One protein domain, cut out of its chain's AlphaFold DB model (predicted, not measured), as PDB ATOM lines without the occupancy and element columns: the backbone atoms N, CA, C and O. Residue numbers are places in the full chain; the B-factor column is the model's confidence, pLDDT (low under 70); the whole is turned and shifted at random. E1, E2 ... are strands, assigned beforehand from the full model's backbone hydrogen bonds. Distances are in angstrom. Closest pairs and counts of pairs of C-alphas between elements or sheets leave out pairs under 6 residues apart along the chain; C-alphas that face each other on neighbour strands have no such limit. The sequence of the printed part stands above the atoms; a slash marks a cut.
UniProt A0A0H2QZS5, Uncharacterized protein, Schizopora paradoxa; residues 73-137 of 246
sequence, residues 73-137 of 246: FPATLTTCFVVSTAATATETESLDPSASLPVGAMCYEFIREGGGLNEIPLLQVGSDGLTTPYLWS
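Overview. This is residues 73 to 137 of the 246 residues of an uncharacterized protein of Schizopora paradoxa (UniProt A0A0H2QZS5). One strongly twisted antiparallel sheet, order E2 E1 E3 E4 E5, makes the body, with the hairpin turn at residues 85 to 90 sticking out. The 65 printed residues hold five named strands, E1 to E5 along the chain, and no named helix: all strand. It is only just loose, close to compact: radius of gyration of the C-alphas 13.1 A, spans 38 by 27 by 26 A.

Arrangement. Start at E1, residues 76 to 86, a hairpin with edge strand E2, residues 89 to 94; within hydrogen-bond range are N 84 and O 91, 2.9 A. E3, residues 105 to 113, is E1's antiparallel neighbour at 141 degrees, with N 79 and O 108 at 3.0 A. Next, E3, E4, residues 116 to 125, and edge strand E5, residues 131 to 133, form a meander, successive antiparallel neighbours in two hairpins; look for N 118 and O 111, 2.8 A, and N 132 and O 124, 2.9 A.

Along the chain. Find C-alpha 76 at (149.190, 176.188, 208.384); E1 runs 31.3 A, E2 16.3 A, E3 25.4 A, E4 27.3 A and E5 6.3 A, ending at C-alpha 133, (137.387, 182.372, 196.345).

Size, cuts and confidence. The farthest C-alphas, Ala 87 and Gly 114, are 39.2 A apart. The printed part has no cut and no long link; pLDDT is under 70 at residues 73 to 74 and 136 to 137.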
ATOM      1  N   PHE A  73     153.817 175.429 216.353       59.16
ATOM      2  CA  PHE A  73     152.965 176.219 215.492       59.16
ATOM      3  C   PHE A  73     152.160 175.255 214.620       59.16
ATOM      4  O   PHE A  73     152.675 174.211 214.212       59.16
ATOM      5  N   PRO A  74     150.885 175.562 214.346       68.94
ATOM      6  CA  PRO A  74     150.122 174.786 213.383       68.94
ATOM      7  C   PRO A  74     150.851 174.802 212.032       68.94
ATOM      8  O   PRO A  74     151.439 175.811 211.649       68.94
ATOM      9  N   ALA A  75     150.809 173.677 211.311       75.62
ATOM     10  CA  ALA A  75     151.458 173.530 210.003       75.62
ATOM     11  C   ALA A  75     150.980 174.574 208.974       75.62
ATOM     12  O   ALA A  75     151.691 174.872 208.014       75.62
ATOM     13  N   THR A  76     149.794 175.144 209.203       83.81
ATOM     14  CA  THR A  76     149.190 176.188 208.384       83.81
ATOM     15  C   THR A  76     148.780 177.392 209.231       83.81
ATOM     16  O   THR A  76     148.234 177.256 210.330       83.81
ATOM     17  N   LEU A  77     149.055 178.589 208.714       90.25
ATOM     18  CA  LEU A  77     148.633 179.864 209.291       90.25
ATOM     19  C   LEU A  77     147.789 180.608 208.258       90.25
ATOM     20  O   LEU A  77     148.281 180.946 207.187       90.25
ATOM     21  N   THR A  78     146.538 180.913 208.587       92.25
ATOM     22  CA  THR A  78     145.700 181.785 207.757       92.25
ATOM     23  C   THR A  78     145.728 183.200 208.312       92.25
ATOM     24  O   THR A  78     145.447 183.401 209.493       92.25
ATOM     25  N   THR A  79     146.027 184.181 207.467       94.12
ATOM     26  CA  THR A  79     145.916 185.599 207.826       94.12
ATOM     27  C   THR A  79     145.346 186.407 206.665       94.12
ATOM     28  O   THR A  79     145.474 186.033 205.497       94.12
ATOM     29  N   CYS A  80     144.650 187.486 207.004       94.62
ATOM     30  CA  CYS A  80     144.002 188.378 206.061       94.62
ATOM     31  C   CYS A  80     144.595 189.774 206.195       94.62
ATOM     32  O   CYS A  80     144.823 190.256 207.304       94.62
ATOM     33  N   PHE A  81     144.791 190.435 205.063       94.75
ATOM     34  CA  PHE A  81     145.370 191.765 204.993       94.75
ATOM     35  C   PHE A  81     144.471 192.701 204.201       94.75
ATOM     36  O   PHE A  81     143.791 192.274 203.264       94.75
ATOM     37  N   VAL A  82     144.510 193.984 204.541       94.81
ATOM     38  CA  VAL A  82     143.985 195.055 203.690       94.81
ATOM     39  C   VAL A  82     145.162 195.830 203.141       94.81
ATOM     40  O   VAL A  82     146.049 196.232 203.892       94.81
ATOM     41  N   VAL A  83     145.158 196.037 201.830       90.94
ATOM     42  CA  VAL A  83     146.127 196.903 201.171       90.94
ATOM     43  C   VAL A  83     145.492 198.280 201.045       90.94
ATOM     44  O   VAL A  83     144.530 198.455 200.296       90.94
ATOM     45  N   SER A  84     146.010 199.246 201.797       87.94
ATOM     46  CA  SER A  84     145.631 200.650 201.679       87.94
ATOM     47  C   SER A  84     146.684 201.369 200.844       87.94
ATOM     48  O   SER A  84     147.863 201.398 201.197       87.94
ATOM     49  N   THR A  85     146.278 201.928 199.709       87.12
ATOM     50  CA  THR A  85     147.151 202.749 198.869       87.12
ATOM     51  C   THR A  85     146.915 204.224 199.182       87.12
ATOM     52  O   THR A  85     145.910 204.816 198.789       87.12
ATOM     53  N   ALA A  86     147.858 204.836 199.893       86.88
ATOM     54  CA  ALA A  86     147.960 206.287 199.996       86.88
ATOM     55  C   ALA A  86     148.816 206.818 198.832       86.88
ATOM     56  O   ALA A  86     149.634 206.090 198.277       86.88
ATOM     57  N   ALA A  87     148.663 208.099 198.475       88.69
ATOM     58  CA  ALA A  87     149.223 208.722 197.262       88.69
ATOM     59  C   ALA A  87     150.732 208.502 196.995       88.69
ATOM     60  O   ALA A  87     151.198 208.757 195.889       88.69
ATOM     61  N   THR A  88     151.504 208.056 197.986       91.50
ATOM     62  CA  THR A  88     152.943 207.769 197.863       91.50
ATOM     63  C   THR A  88     153.383 206.461 198.527       91.50
ATOM     64  O   THR A  88     154.561 206.120 198.444       91.50
ATOM     65  N   ALA A  89     152.479 205.716 199.172       87.38
ATOM     66  CA  ALA A  89     152.841 204.522 199.929       87.38
ATOM     67  C   ALA A  89     151.712 203.488 199.946       87.38
ATOM     68  O   ALA A  89     150.536 203.819 200.091       87.38
ATOM     69  N   THR A  90     152.107 202.224 199.842       87.31
ATOM     70  CA  THR A  90     151.231 201.075 200.052       87.31
ATOM     71  C   THR A  90     151.456 200.576 201.470       87.31
ATOM     72  O   THR A  90     152.567 200.167 201.806       87.31
ATOM     73  N   GLU A  91     150.419 200.619 202.297       90.00
ATOM     74  CA  GLU A  91     150.454 200.108 203.663       90.00
ATOM     75  C   GLU A  91     149.583 198.854 203.759       90.00
ATOM     76  O   GLU A  91     148.466 198.807 203.237       90.00
ATOM     77  N   THR A  92     150.122 197.817 204.398       89.75
ATOM     78  CA  THR A  92     149.450 196.526 204.556       89.75
ATOM     79  C   THR A  92     149.104 196.339 206.024       89.75
ATOM     80  O   THR A  92     149.998 196.197 206.858       89.75
ATOM     81  N   GLU A  93     147.815 196.317 206.346       92.75
ATOM     82  CA  GLU A  93     147.335 196.128 207.716       92.75
ATOM     83  C   GLU A  93     146.815 194.696 207.900       92.75
ATOM     84  O   GLU A  93     146.040 194.196 207.081       92.75
ATOM     85  N   SER A  94     147.255 194.019 208.967       92.38
ATOM     86  CA  SER A  94     146.771 192.679 209.324       92.38
ATOM     87  C   SER A  94     145.424 192.779 210.031       92.38
ATOM     88  O   SER A  94     145.280 193.514 211.004       92.38
ATOM     89  N   LEU A  95     144.455 191.983 209.590       91.75
ATOM     90  CA  LEU A  95     143.123 191.927 210.186       91.75
ATOM     91  C   LEU A  95     143.066 190.910 211.335       91.75
ATOM     92  O   LEU A  95     143.701 189.855 211.282       91.75
ATOM     93  N   ASP A  96     142.253 191.203 212.351       91.69
ATOM     94  CA  ASP A  96     141.901 190.239 213.398       91.69
ATOM     95  C   ASP A  96     141.056 189.100 212.783       91.69
ATOM     96  O   ASP A  96     140.079 189.384 212.079       91.69
ATOM     97  N   PRO A  97     141.367 187.815 213.042       85.88
ATOM     98  CA  PRO A  97     140.616 186.679 212.496       85.88
ATOM     99  C   PRO A  97     139.136 186.642 212.915       85.88
ATOM    100  O   PRO A  97     138.343 185.921 212.307       85.88
ATOM    101  N   SER A  98     138.753 187.380 213.959       87.88
ATOM    102  CA  SER A  98     137.369 187.508 214.425       87.88
ATOM    103  C   SER A  98     136.612 188.696 213.815       87.88
ATOM    104  O   SER A  98     135.384 188.766 213.945       87.88
ATOM    105  N   ALA A  99     137.308 189.613 213.137       91.62
ATOM    106  CA  ALA A  99     136.702 190.781 212.514       91.62
ATOM    107  C   ALA A  99     136.017 190.432 211.181       91.62
ATOM    108  O   ALA A  99     136.389 189.504 210.465       91.62
ATOM    109  N   SER A 100     134.993 191.210 210.823       93.31
ATOM    110  CA  SER A 100     134.400 191.149 209.484       93.31
ATOM    111  C   SER A 100     135.401 191.644 208.442       93.31
ATOM    112  O   SER A 100     135.970 192.720 208.615       93.31
ATOM    113  N   LEU A 101     135.567 190.900 207.347       94.75
ATOM    114  CA  LEU A 101     136.497 191.255 206.277       94.75
ATOM    115  C   LEU A 101     136.011 192.509 205.525       94.75
ATOM    116  O   LEU A 101     134.906 192.482 204.972       94.75
ATOM    117  N   PRO A 102     136.795 193.601 205.493       95.38
ATOM    118  CA  PRO A 102     136.444 194.785 204.726       95.38
ATOM    119  C   PRO A 102     136.639 194.555 203.222       95.38
ATOM    120  O   PRO A 102     137.281 193.602 202.775       95.38
ATOM    121  N   VAL A 103     136.074 195.464 202.434       94.44
ATOM    122  CA  VAL A 103     136.266 195.519 200.982       94.44
ATOM    123  C   VAL A 103     137.754 195.651 200.648       94.44
ATOM    124  O   VAL A 103     138.460 196.439 201.272       94.44
ATOM    125  N   GLY A 104     138.228 194.881 199.667       91.19
ATOM    126  CA  GLY A 104     139.636 194.851 199.270       91.19
ATOM    127  C   GLY A 104     140.525 193.967 200.149       91.19
ATOM    128  O   GLY A 104     141.717 193.858 199.868       91.19
ATOM    129  N   ALA A 105     139.979 193.308 201.178       94.62
ATOM    130  CA  ALA A 105     140.747 192.361 201.975       94.62
ATOM    131  C   ALA A 105     141.168 191.136 201.144       94.62
ATOM    132  O   ALA A 105     140.373 190.578 200.378       94.62
ATOM    133  N   MET A 106     142.409 190.695 201.339       94.62
ATOM    134  CA  MET A 106     142.985 189.495 200.734       94.62
ATOM    135  C   MET A 106     143.445 188.547 201.836       94.62
ATOM    136  O   MET A 106     144.198 188.950 202.723       94.62
ATOM    137  N   CYS A 107     143.003 187.290 201.792       94.62
ATOM    138  CA  CYS A 107     143.436 186.278 202.752       94.62
ATOM    139  C   CYS A 107     144.379 185.273 202.109       94.62
ATOM    140  O   CYS A 107     144.103 184.756 201.024       94.62
ATOM    141  N   TYR A 108     145.444 184.955 202.836       93.50
ATOM    142  CA  TYR A 108     146.472 184.007 202.445       93.50
ATOM    143  C   TYR A 108     146.587 182.902 203.492       93.50
ATOM    144  O   TYR A 108     146.463 183.136 204.699       93.50
ATOM    145  N   GLU A 109     146.830 181.688 203.018       92.94
ATOM    146  CA  GLU A 109     147.269 180.565 203.830       92.94
ATOM    147  C   GLU A 109     148.766 180.365 203.634       92.94
ATOM    148  O   GLU A 109     149.248 180.183 202.518       92.94
ATOM    149  N   PHE A 110     149.496 180.406 204.737       89.81
ATOM    150  CA  PHE A 110     150.926 180.193 204.781       89.81
ATOM    151  C   PHE A 110     151.186 178.768 205.245       89.81
ATOM    152  O   PHE A 110     150.848 178.410 206.379       89.81
ATOM    153  N   ILE A 111     151.793 177.965 204.379       90.00
ATOM    154  CA  ILE A 111     152.178 176.585 204.673       90.00
ATOM    155  C   ILE A 111     153.697 176.534 204.797       90.00
ATOM    156  O   ILE A 111     154.419 176.996 203.912       90.00
ATOM    157  N   ARG A 112     154.201 175.982 205.903       82.75
ATOM    158  CA  ARG A 112     155.640 175.734 206.058       82.75
ATOM    159  C   ARG A 112     155.968 174.345 205.531       82.75
ATOM    160  O   ARG A 112     155.625 173.352 206.165       82.75
ATOM    161  N   GLU A 113     156.672 174.276 204.407       85.88
ATOM    162  CA  GLU A 113     157.137 173.016 203.818       85.88
ATOM    163  C   GLU A 113     158.655 173.064 203.627       85.88
ATOM    164  O   GLU A 113     159.189 174.009 203.050       85.88
ATOM    165  N   GLY A 114     159.375 172.062 204.145       77.75
ATOM    166  CA  GLY A 114     160.797 171.855 203.832       77.75
ATOM    167  C   GLY A 114     161.752 173.010 204.176       77.75
ATOM    168  O   GLY A 114     162.806 173.116 203.561       77.75
ATOM    169  N   GLY A 115     161.401 173.882 205.129       81.50
ATOM    170  CA  GLY A 115     162.194 175.070 205.482       81.50
ATOM    171  C   GLY A 115     161.843 176.337 204.689       81.50
ATOM    172  O   GLY A 115     162.429 177.386 204.949       81.50
ATOM    173  N   GLY A 116     160.876 176.261 203.770       81.88
ATOM    174  CA  GLY A 116     160.289 177.402 203.073       81.88
ATOM    175  C   GLY A 116     158.933 177.829 203.647       81.88
ATOM    176  O   GLY A 116     158.320 177.126 204.455       81.88
ATOM    177  N   LEU A 117     158.471 178.998 203.208       84.81
ATOM    178  CA  LEU A 117     157.130 179.523 203.453       84.81
ATOM    179  C   LEU A 117     156.416 179.583 202.097       84.81
ATOM    180  O   LEU A 117     156.847 180.323 201.215       84.81
ATOM    181  N   ASN A 118     155.380 178.770 201.915       87.31
ATOM    182  CA  ASN A 118     154.543 178.786 200.721       87.31
ATOM    183  C   ASN A 118     153.282 179.611 201.001       87.31
ATOM    184  O   ASN A 118     152.644 179.413 202.036       87.31
ATOM    185  N   GLU A 119     152.930 180.518 200.094       90.56
ATOM    186  CA  GLU A 119     151.787 181.423 200.237       90.56
ATOM    187  C   GLU A 119     150.688 181.033 199.248       90.56
ATOM    188  O   GLU A 119     150.896 181.027 198.034       90.56
ATOM    189  N   ILE A 120     149.500 180.720 199.761       90.56
ATOM    190  CA  ILE A 120     148.356 180.310 198.950       90.56
ATOM    191  C   ILE A 120     147.244 181.350 199.114       90.56
ATOM    192  O   ILE A 120     146.697 181.484 200.210       90.56
ATOM    193  N   PRO A 121     146.868 182.094 198.057       91.56
ATOM    194  CA  PRO A 121     145.732 183.001 198.133       91.56
ATOM    195  C   PRO A 121     144.441 182.191 198.295       91.56
ATOM    196  O   PRO A 121     144.144 181.303 197.497       91.56
ATOM    197  N   LEU A 122     143.657 182.502 199.326       92.81
ATOM    198  CA  LEU A 122     142.396 181.811 199.605       92.81
ATOM    199  C   LEU A 122     141.203 182.547 199.002       92.81
ATOM    200  O   LEU A 122     140.358 181.955 198.327       92.81
ATOM    201  N   LEU A 123     141.098 183.844 199.286       93.56
ATOM    202  CA  LEU A 123     139.946 184.653 198.907       93.56
ATOM    203  C   LEU A 123     140.311 186.130 198.807       93.56
ATOM    204  O   LEU A 123     141.200 186.618 199.510       93.56
ATOM    205  N   GLN A 124     139.546 186.831 197.978       92.94
ATOM    206  CA  GLN A 124     139.567 188.281 197.854       92.94
ATOM    207  C   GLN A 124     138.151 188.823 198.061       92.94
ATOM    208  O   GLN A 124     137.181 188.253 197.552       92.94
ATOM    209  N   VAL A 125     138.026 189.908 198.821       94.81
ATOM    210  CA  VAL A 125     136.768 190.646 198.960       94.81
ATOM    211  C   VAL A 125     136.733 191.732 197.891       94.81
ATOM    212  O   VAL A 125     137.518 192.679 197.942       94.81
ATOM    213  N   GLY A 126     135.834 191.594 196.918       91.44
ATOM    214  CA  GLY A 126     135.648 192.579 195.855       91.44
ATOM    215  C   GLY A 126     135.147 193.931 196.370       91.44
ATOM    216  O   GLY A 126     134.684 194.057 197.506       91.44
ATOM    217  N   SER A 127     135.204 194.951 195.509       92.44
ATOM    218  CA  SER A 127     134.661 196.296 195.777       92.44
ATOM    219  C   SER A 127     133.162 196.297 196.098       92.44
ATOM    220  O   SER A 127     132.657 197.200 196.759       92.44
ATOM    221  N   ASP A 128     132.453 195.272 195.638       93.44
ATOM    222  CA  ASP A 128     131.037 195.000 195.883       93.44
ATOM    223  C   ASP A 128     130.772 194.272 197.216       93.44
ATOM    224  O   ASP A 128     129.621 193.972 197.544       93.44
ATOM    225  N   GLY A 129     131.822 193.978 197.989       91.56
ATOM    226  CA  GLY A 129     131.748 193.180 199.211       91.56
ATOM    227  C   GLY A 129     131.541 191.686 198.949       91.56
ATOM    228  O   GLY A 129     131.306 190.930 199.896       91.56
ATOM    229  N   LEU A 130     131.603 191.239 197.690       92.88
ATOM    230  CA  LEU A 130     131.460 189.833 197.355       92.88
ATOM    231  C   LEU A 130     132.807 189.127 197.533       92.88
ATOM    232  O   LEU A 130     133.820 189.503 196.951       92.88
ATOM    233  N   THR A 131     132.819 188.073 198.342       91.31
ATOM    234  CA  THR A 131     133.981 187.192 198.473       91.31
ATOM    235  C   THR A 131     134.096 186.295 197.250       91.31
ATOM    236  O   THR A 131     133.265 185.399 197.058       91.31
ATOM    237  N   THR A 132     135.143 186.492 196.457       90.12
ATOM    238  CA  THR A 132     135.526 185.581 195.380       90.12
ATOM    239  C   THR A 132     136.611 184.638 195.896       90.12
ATOM    240  O   THR A 132     137.711 185.103 196.211       90.12
ATOM    241  N   PRO A 133     136.336 183.326 196.027       89.50
ATOM    242  CA  PRO A 133     137.387 182.372 196.345       89.50
ATOM    243  C   PRO A 133     138.390 182.350 195.195       89.50
ATOM    244  O   PRO A 133     137.991 182.339 194.024       89.50
ATOM    245  N   TYR A 134     139.679 182.315 195.521       83.56
ATOM    246  CA  TYR A 134     140.687 182.021 194.517       83.56
ATOM    247  C   TYR A 134     140.523 180.545 194.163       83.56
ATOM    248  O   TYR A 134     140.925 179.640 194.895       83.56
ATOM    249  N   LEU A 135     139.840 180.289 193.049       70.94
ATOM    250  CA  LEU A 135     139.901 178.994 192.397       70.94
ATOM    251  C   LEU A 135     141.329 178.889 191.886       70.94
ATOM    252  O   LEU A 135     141.632 179.329 190.778       70.94
ATOM    253  N   TRP A 136     142.216 178.337 192.709       60.53
ATOM    254  CA  TRP A 136     143.429 177.728 192.209       60.53
ATOM    255  C   TRP A 136     142.949 176.614 191.275       60.53
ATOM    256  O   TRP A 136     142.695 175.475 191.663       60.53
ATOM    257  N   SER A 137     142.717 176.967 190.007       45.56
ATOM    258  CA  SER A 137     142.827 175.998 188.935       45.56
ATOM    259  C   SER A 137     144.147 175.329 189.210       45.56
ATOM    260  O   SER A 137     145.156 176.021 189.302       45.56
TER     261      SER A 137